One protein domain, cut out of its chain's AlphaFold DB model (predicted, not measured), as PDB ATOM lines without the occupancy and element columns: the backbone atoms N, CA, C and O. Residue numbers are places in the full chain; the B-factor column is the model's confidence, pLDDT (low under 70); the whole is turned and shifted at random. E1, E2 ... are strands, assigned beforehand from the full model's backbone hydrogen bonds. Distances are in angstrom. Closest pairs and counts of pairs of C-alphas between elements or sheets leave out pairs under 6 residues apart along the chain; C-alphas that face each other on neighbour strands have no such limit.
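AT A GLANCE: This is residues 191 to 250 of the 289 residues of the protein "Prepilin-type N-terminal cleavage/methylation domain-containing protein" of bacterium (UniProt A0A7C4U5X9). With little regular structure, this is two small lobes in a row, the sheets E1 E2 E3 and E4 E5 E6, joined by residues 222 to 227. Each lobe is a hairpin with a third strand beside it, and each sheet is mixed. The printed part has 60 residues, 22 of them in six named strands, with no named helix: all strand, only just loose, close to compact, radius of gyration of the C-alphas 12.6 A, spans 38 by 23 by 17 A.

HOW THE PARTS SIT: E1, residues 198 to 201, and E2, residues 207 to 210, form an antiparallel hairpin, with N 199 and O 209 2.7 A apart. E3, residues 219 to 221, is parallel to E2, with N 220 and O 208 2.9 A apart. E4, residues 228 to 231, and E5, residues 234 to 237, form an antiparallel hairpin, with N 234 and O 231 2.9 A apart. E6, residues 246 to 248, is parallel to E5, with N 237 and O 247 3.3 A apart. These pairs are within hydrogen-bond range.

IN THESE COORDINATES: E1 begins at C-alpha 198 (223.069, 246.206, 212.285); E6 ends at C-alpha 248 (213.053, 235.329, 231.785). E5 is 10.5 A long.

THE WHOLE: The printed part has no cut and no long link. Mean pLDDT is 70.7; residues 223 to 234 are among those under 70.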
ATOM      1  N   TRP A 191     231.379 247.672 203.980       76.44
ATOM      2  CA  TRP A 191     230.226 248.095 204.773       76.44
ATOM      3  C   TRP A 191     230.215 247.322 206.091       76.44
ATOM      4  O   TRP A 191     230.004 246.112 206.111       76.44
ATOM      5  N   ASN A 192     230.458 248.027 207.191       76.81
ATOM      6  CA  ASN A 192     230.489 247.461 208.536       76.81
ATOM      7  C   ASN A 192     229.162 247.651 209.282       76.81
ATOM      8  O   ASN A 192     229.029 247.151 210.394       76.81
ATOM      9  N   SER A 193     228.192 248.381 208.712       81.25
ATOM     10  CA  SER A 193     226.857 248.499 209.292       81.25
ATOM     11  C   SER A 193     225.751 248.840 208.288       81.25
ATOM     12  O   SER A 193     226.005 249.426 207.236       81.25
ATOM     13  N   ILE A 194     224.510 248.510 208.649       83.31
ATOM     14  CA  ILE A 194     223.272 248.995 208.035       83.31
ATOM     15  C   ILE A 194     222.642 249.982 209.013       83.31
ATOM     16  O   ILE A 194     222.245 249.605 210.120       83.31
ATOM     17  N   ASN A 195     222.560 251.247 208.596       79.44
ATOM     18  CA  ASN A 195     221.979 252.354 209.364       79.44
ATOM     19  C   ASN A 195     222.563 252.522 210.781       79.44
ATOM     20  O   ASN A 195     221.885 253.057 211.652       79.44
ATOM     21  N   GLY A 196     223.787 252.036 211.035       73.44
ATOM     22  CA  GLY A 196     224.382 252.035 212.376       73.44
ATOM     23  C   GLY A 196     223.583 251.239 213.418       73.44
ATOM     24  O   GLY A 196     223.731 251.480 214.607       73.44
ATOM     25  N   VAL A 197     222.705 250.329 212.990       77.56
ATOM     26  CA  VAL A 197     221.907 249.470 213.884       77.56
ATOM     27  C   VAL A 197     222.384 248.032 213.784       77.56
ATOM     28  O   VAL A 197     222.614 247.387 214.801       77.56
ATOM     29  N   ILE A 198     222.545 247.541 212.556       82.62
ATOM     30  CA  ILE A 198     223.069 246.206 212.285       82.62
ATOM     31  C   ILE A 198     224.534 246.380 211.931       82.62
ATOM     32  O   ILE A 198     224.830 246.984 210.910       82.62
ATOM     33  N   TYR A 199     225.441 245.880 212.750       82.25
ATOM     34  CA  TYR A 199     226.877 245.901 212.531       82.25
ATOM     35  C   TYR A 199     227.362 244.531 212.057       82.25
ATOM     36  O   TYR A 199     226.930 243.501 212.566       82.25
ATOM     37  N   PHE A 200     228.287 244.518 211.101       79.50
ATOM     38  CA  PHE A 200     228.982 243.324 210.626       79.50
ATOM     39  C   PHE A 200     230.421 243.383 211.149       79.50
ATOM     40  O   PHE A 200     231.190 244.259 210.747       79.50
ATOM     41  N   GLY A 201     230.771 242.513 212.101       75.06
ATOM     42  CA  GLY A 201     231.997 242.654 212.899       75.06
ATOM     43  C   GLY A 201     232.367 241.419 213.729       75.06
ATOM     44  O   GLY A 201     231.902 240.320 213.449       75.06
ATOM     45  N   GLY A 202     233.245 241.579 214.726       66.50
ATOM     46  CA  GLY A 202     233.797 240.494 215.560       66.50
ATOM     47  C   GLY A 202     235.200 240.034 215.131       66.50
ATOM     48  O   GLY A 202     235.689 240.424 214.072       66.50
ATOM     49  N   SER A 203     235.859 239.188 215.935       60.22
ATOM     50  CA  SER A 203     237.277 238.800 215.761       60.22
ATOM     51  C   SER A 203     237.624 238.172 214.400       60.22
ATOM     52  O   SER A 203     238.795 238.130 214.044       60.22
ATOM     53  N   ASN A 204     236.618 237.733 213.631       62.59
ATOM     54  CA  ASN A 204     236.755 237.164 212.284       62.59
ATOM     55  C   ASN A 204     235.841 237.843 211.232       62.59
ATOM     56  O   ASN A 204     235.604 237.267 210.172       62.59
ATOM     57  N   GLY A 205     235.250 239.011 211.531       68.75
ATOM     58  CA  GLY A 205     234.367 239.754 210.610       68.75
ATOM     59  C   GLY A 205     233.091 239.018 210.170       68.75
ATOM     60  O   GLY A 205     232.474 239.401 209.181       68.75
ATOM     61  N   SER A 206     232.723 237.942 210.867       71.12
ATOM     62  CA  SER A 206     231.661 237.009 210.460       71.12
ATOM     63  C   SER A 206     230.390 237.114 211.314       71.12
ATOM     64  O   SER A 206     229.451 236.353 211.087       71.12
ATOM     65  N   ASN A 207     230.344 238.024 212.294       82.50
ATOM     66  CA  ASN A 207     229.230 238.142 213.232       82.50
ATOM     67  C   ASN A 207     228.348 239.355 212.903       82.50
ATOM     68  O   ASN A 207     228.817 240.368 212.376       82.50
ATOM     69  N   VAL A 208     227.074 239.264 213.279       85.62
ATOM     70  CA  VAL A 208     226.069 240.320 213.168       85.62
ATOM     71  C   VAL A 208     225.740 240.834 214.566       85.62
ATOM     72  O   VAL A 208     225.164 240.119 215.379       85.62
ATOM     73  N   GLY A 209     226.094 242.080 214.851       84.44
ATOM     74  CA  GLY A 209     225.625 242.791 216.035       84.44
ATOM     75  C   GLY A 209     224.381 243.605 215.696       84.44
ATOM     76  O   GLY A 209     224.375 244.317 214.702       84.44
ATOM     77  N   ILE A 210     223.323 243.536 216.495       84.12
ATOM     78  CA  ILE A 210     222.196 244.470 216.429       84.12
ATOM     79  C   ILE A 210     222.264 245.306 217.700       84.12
ATOM     80  O   ILE A 210     222.042 244.781 218.784       84.12
ATOM     81  N   GLY A 211     222.631 246.581 217.567       76.31
ATOM     82  CA  GLY A 211     222.864 247.480 218.702       76.31
ATOM     83  C   GLY A 211     224.237 247.346 219.380       76.31
ATOM     84  O   GLY A 211     224.512 248.095 220.313       76.31
ATOM     85  N   THR A 212     225.124 246.475 218.877       77.12
ATOM     86  CA  THR A 212     226.510 246.316 219.355       77.12
ATOM     87  C   THR A 212     227.517 246.262 218.209       77.12
ATOM     88  O   THR A 212     227.258 245.658 217.169       77.12
ATOM     89  N   THR A 213     228.676 246.904 218.381       79.81
ATOM     90  CA  THR A 213     229.771 246.946 217.390       79.81
ATOM     91  C   THR A 213     230.799 245.829 217.575       79.81
ATOM     92  O   THR A 213     231.587 245.574 216.664       79.81
ATOM     93  N   ASN A 214     230.780 245.145 218.725       78.50
ATOM     94  CA  ASN A 214     231.684 244.045 219.066       78.50
ATOM     95  C   ASN A 214     230.884 242.787 219.430       78.50
ATOM     96  O   ASN A 214     230.944 242.343 220.576       78.50
ATOM     97  N   PRO A 215     230.142 242.207 218.473       78.69
ATOM     98  CA  PRO A 215     229.337 241.023 218.733       78.69
ATOM     99  C   PRO A 215     230.210 239.870 219.254       78.69
ATOM    100  O   PRO A 215     231.122 239.403 218.559       78.69
ATOM    101  N   LEU A 216     229.918 239.394 220.468       74.94
ATOM    102  CA  LEU A 216     230.653 238.301 221.126       74.94
ATOM    103  C   LEU A 216     230.257 236.915 220.587       74.94
ATOM    104  O   LEU A 216     230.909 235.914 220.882       74.94
ATOM    105  N   SER A 217     229.203 236.855 219.774       71.81
ATOM    106  CA  SER A 217     228.715 235.656 219.092       71.81
ATOM    107  C   SER A 217     228.216 235.999 217.682       71.81
ATOM    108  O   SER A 217     228.155 237.168 217.322       71.81
ATOM    109  N   ILE A 218     227.874 234.996 216.863       72.12
ATOM    110  CA  ILE A 218     227.476 235.187 215.450       72.12
ATOM    111  C   ILE A 218     226.258 236.118 215.294       72.12
ATOM    112  O   ILE A 218     226.177 236.829 214.296       72.12
ATOM    113  N   LEU A 219     225.338 236.143 216.265       79.38
ATOM    114  CA  LEU A 219     224.231 237.098 216.337       79.38
ATOM    115  C   LEU A 219     224.140 237.629 217.764       79.38
ATOM    116  O   LEU A 219     223.704 236.922 218.669       79.38
ATOM    117  N   ASP A 220     224.541 238.877 217.943       74.38
ATOM    118  CA  ASP A 220     224.521 239.544 219.234       74.38
ATOM    119  C   ASP A 220     223.505 240.679 219.180       74.38
ATOM    120  O   ASP A 220     223.727 241.703 218.536       74.38
ATOM    121  N   VAL A 221     222.331 240.444 219.763       79.62
ATOM    122  CA  VAL A 221     221.257 241.437 219.821       79.62
ATOM    123  C   VAL A 221     221.327 242.094 221.182       79.62
ATOM    124  O   VAL A 221     220.727 241.634 222.156       79.62
ATOM    125  N   GLU A 222     222.085 243.172 221.228       72.31
ATOM    126  CA  GLU A 222     222.281 243.952 222.429       72.31
ATOM    127  C   GLU A 222     221.382 245.183 222.345       72.31
ATOM    128  O   GLU A 222     221.614 246.112 221.573       72.31
ATOM    129  N   SER A 223     220.333 245.214 223.163       68.75
ATOM    130  CA  SER A 223     219.584 246.447 223.402       68.75
ATOM    131  C   SER A 223     219.963 247.003 224.773       68.75
ATOM    132  O   SER A 223     219.198 246.910 225.733       68.75
ATOM    133  N   GLY A 224     221.178 247.539 224.886       66.94
ATOM    134  CA  GLY A 224     221.646 248.362 226.007       66.94
ATOM    135  C   GLY A 224     221.846 247.694 227.382       66.94
ATOM    136  O   GLY A 224     222.858 247.962 228.017       66.94
ATOM    137  N   SER A 225     220.911 246.900 227.920       58.56
ATOM    138  CA  SER A 225     221.011 246.375 229.306       58.56
ATOM    139  C   SER A 225     220.547 244.930 229.510       58.56
ATOM    140  O   SER A 225     220.582 244.429 230.632       58.56
ATOM    141  N   SER A 226     220.116 244.232 228.462       57.25
ATOM    142  CA  SER A 226     219.876 242.782 228.444       57.25
ATOM    143  C   SER A 226     219.796 242.325 226.984       57.25
ATOM    144  O   SER A 226     219.323 243.085 226.136       57.25
ATOM    145  N   ASN A 227     220.219 241.093 226.690       67.94
ATOM    146  CA  ASN A 227     219.990 240.477 225.381       67.94
ATOM    147  C   ASN A 227     218.490 240.172 225.288       67.94
ATOM    148  O   ASN A 227     217.975 239.336 226.033       67.94
ATOM    149  N   VAL A 228     217.769 240.935 224.470       60.12
ATOM    150  CA  VAL A 228     216.300 241.005 224.466       60.12
ATOM    151  C   VAL A 228     215.800 240.853 223.041       60.12
ATOM    152  O   VAL A 228     216.320 241.464 222.110       60.12
ATOM    153  N   ILE A 229     214.749 240.051 222.879       57.25
ATOM    154  CA  ILE A 229     214.058 239.832 221.604       57.25
ATOM    155  C   ILE A 229     212.564 240.012 221.830       57.25
ATOM    156  O   ILE A 229     211.994 239.795 222.907       57.25
ATOM    157  N   LEU A 230     211.957 240.432 220.736       54.91
ATOM    158  CA  LEU A 230     210.571 240.785 220.588       54.91
ATOM    159  C   LEU A 230     209.983 239.825 219.558       54.91
ATOM    160  O   LEU A 230     210.396 239.829 218.398       54.91
ATOM    161  N   ASN A 231     209.022 239.009 219.980       49.66
ATOM    162  CA  ASN A 231     208.185 238.237 219.068       49.66
ATOM    163  C   ASN A 231     206.827 238.940 218.951       49.66
ATOM    164  O   ASN A 231     206.423 239.608 219.901       49.66
ATOM    165  N   ALA A 232     206.131 238.816 217.814       54.38
ATOM    166  CA  ALA A 232     205.008 239.665 217.365       54.38
ATOM    167  C   ALA A 232     203.817 239.899 218.352       54.38
ATOM    168  O   ALA A 232     202.891 240.631 218.007       54.38
ATOM    169  N   SER A 233     203.837 239.348 219.583       62.78
ATOM    170  CA  SER A 233     202.974 239.709 220.726       62.78
ATOM    171  C   SER A 233     203.578 239.558 222.154       62.78
ATOM    172  O   SER A 233     202.808 239.698 223.115       62.78
ATOM    173  N   SER A 234     204.888 239.283 222.324       63.62
ATOM    174  CA  SER A 234     205.507 238.813 223.583       63.62
ATOM    175  C   SER A 234     207.041 239.129 223.683       63.62
ATOM    176  O   SER A 234     207.746 239.003 222.686       63.62
ATOM    177  N   VAL A 235     207.572 239.536 224.856       76.19
ATOM    178  CA  VAL A 235     209.004 239.860 225.149       76.19
ATOM    179  C   VAL A 235     209.766 238.789 225.936       76.19
ATOM    180  O   VAL A 235     209.319 238.392 227.008       76.19
ATOM    181  N   GLY A 236     210.966 238.410 225.503       70.31
ATOM    182  CA  GLY A 236     211.860 237.649 226.365       70.31
ATOM    183  C   GLY A 236     213.056 238.482 226.809       70.31
ATOM    184  O   GLY A 236     213.580 239.273 226.020       70.31
ATOM    185  N   ILE A 237     213.483 238.286 228.063       73.06
ATOM    186  CA  ILE A 237     214.651 238.951 228.668       73.06
ATOM    187  C   ILE A 237     215.620 237.937 229.263       73.06
ATOM    188  O   ILE A 237     215.225 237.151 230.126       73.06
ATOM    189  N   GLY A 238     216.858 237.878 228.760       57.66
ATOM    190  CA  GLY A 238     217.733 236.713 228.973       57.66
ATOM    191  C   GLY A 238     217.164 235.419 228.349       57.66
ATOM    192  O   GLY A 238     217.900 234.509 227.989       57.66
ATOM    193  N   THR A 239     215.844 235.376 228.144       51.47
ATOM    194  CA  THR A 239     215.101 234.797 227.025       51.47
ATOM    195  C   THR A 239     214.764 235.912 226.049       51.47
ATOM    196  O   THR A 239     215.202 237.042 226.190       51.47
ATOM    197  N   THR A 240     214.033 235.569 225.012       57.00
ATOM    198  CA  THR A 240     213.835 236.361 223.817       57.00
ATOM    199  C   THR A 240     212.473 236.060 223.149       57.00
ATOM    200  O   THR A 240     212.014 236.756 222.249       57.00
ATOM    201  N   ALA A 241     211.754 235.047 223.633       63.62
ATOM    202  CA  ALA A 241     210.495 234.571 223.075       63.62
ATOM    203  C   ALA A 241     209.653 233.981 224.203       63.62
ATOM    204  O   ALA A 241     209.823 232.825 224.566       63.62
ATOM    205  N   PRO A 242     208.777 234.765 224.806       73.81
ATOM    206  CA  PRO A 242     208.181 234.341 226.056       73.81
ATOM    207  C   PRO A 242     206.914 233.483 225.902       73.81
ATOM    208  O   PRO A 242     206.089 233.707 225.009       73.81
ATOM    209  N   GLY A 243     206.747 232.532 226.833       61.59
ATOM    210  CA  GLY A 243     205.603 231.615 226.983       61.59
ATOM    211  C   GLY A 243     204.393 232.214 227.706       61.59
ATOM    212  O   GLY A 243     203.316 231.623 227.763       61.59
ATOM    213  N   ALA A 244     204.558 233.432 228.200       68.56
ATOM    214  CA  ALA A 244     203.488 234.379 228.442       68.56
ATOM    215  C   ALA A 244     203.816 235.648 227.649       68.56
ATOM    216  O   ALA A 244     204.738 235.675 226.847       68.56
ATOM    217  N   LYS A 245     203.134 236.762 227.897       73.94
ATOM    218  CA  LYS A 245     203.616 238.059 227.389       73.94
ATOM    219  C   LYS A 245     205.087 238.346 227.781       73.94
ATOM    220  O   LYS A 245     205.719 239.146 227.096       73.94
ATOM    221  N   LEU A 246     205.601 237.686 228.834       75.00
ATOM    222  CA  LEU A 246     206.971 237.745 229.347       75.00
ATOM    223  C   LEU A 246     207.466 236.380 229.847       75.00
ATOM    224  O   LEU A 246     206.710 235.568 230.370       75.00
ATOM    225  N   GLU A 247     208.766 236.182 229.724       71.56
ATOM    226  CA  GLU A 247     209.545 235.064 230.224       71.56
ATOM    227  C   GLU A 247     210.940 235.624 230.526       71.56
ATOM    228  O   GLU A 247     211.348 236.630 229.929       71.56
ATOM    229  N   VAL A 248     211.669 234.985 231.439       77.25
ATOM    230  CA  VAL A 248     213.053 235.329 231.785       77.25
ATOM    231  C   VAL A 248     213.887 234.063 231.790       77.25
ATOM    232  O   VAL A 248     213.448 233.037 232.308       77.25
ATOM    233  N   ASN A 249     215.091 234.148 231.233       49.53
ATOM    234  CA  ASN A 249     216.032 233.040 231.222       49.53
ATOM    235  C   ASN A 249     217.426 233.507 231.667       49.53
ATOM    236  O   ASN A 249     217.930 234.544 231.256       49.53
ATOM    237  N   GLY A 250     217.996 232.745 232.588       70.06
ATOM    238  CA  GLY A 250     219.135 233.049 233.444       70.06
ATOM    239  C   GLY A 250     219.005 232.169 234.682       70.06
ATOM    240  O   GLY A 250     218.270 231.174 234.647       70.06
TER     241      GLY A 250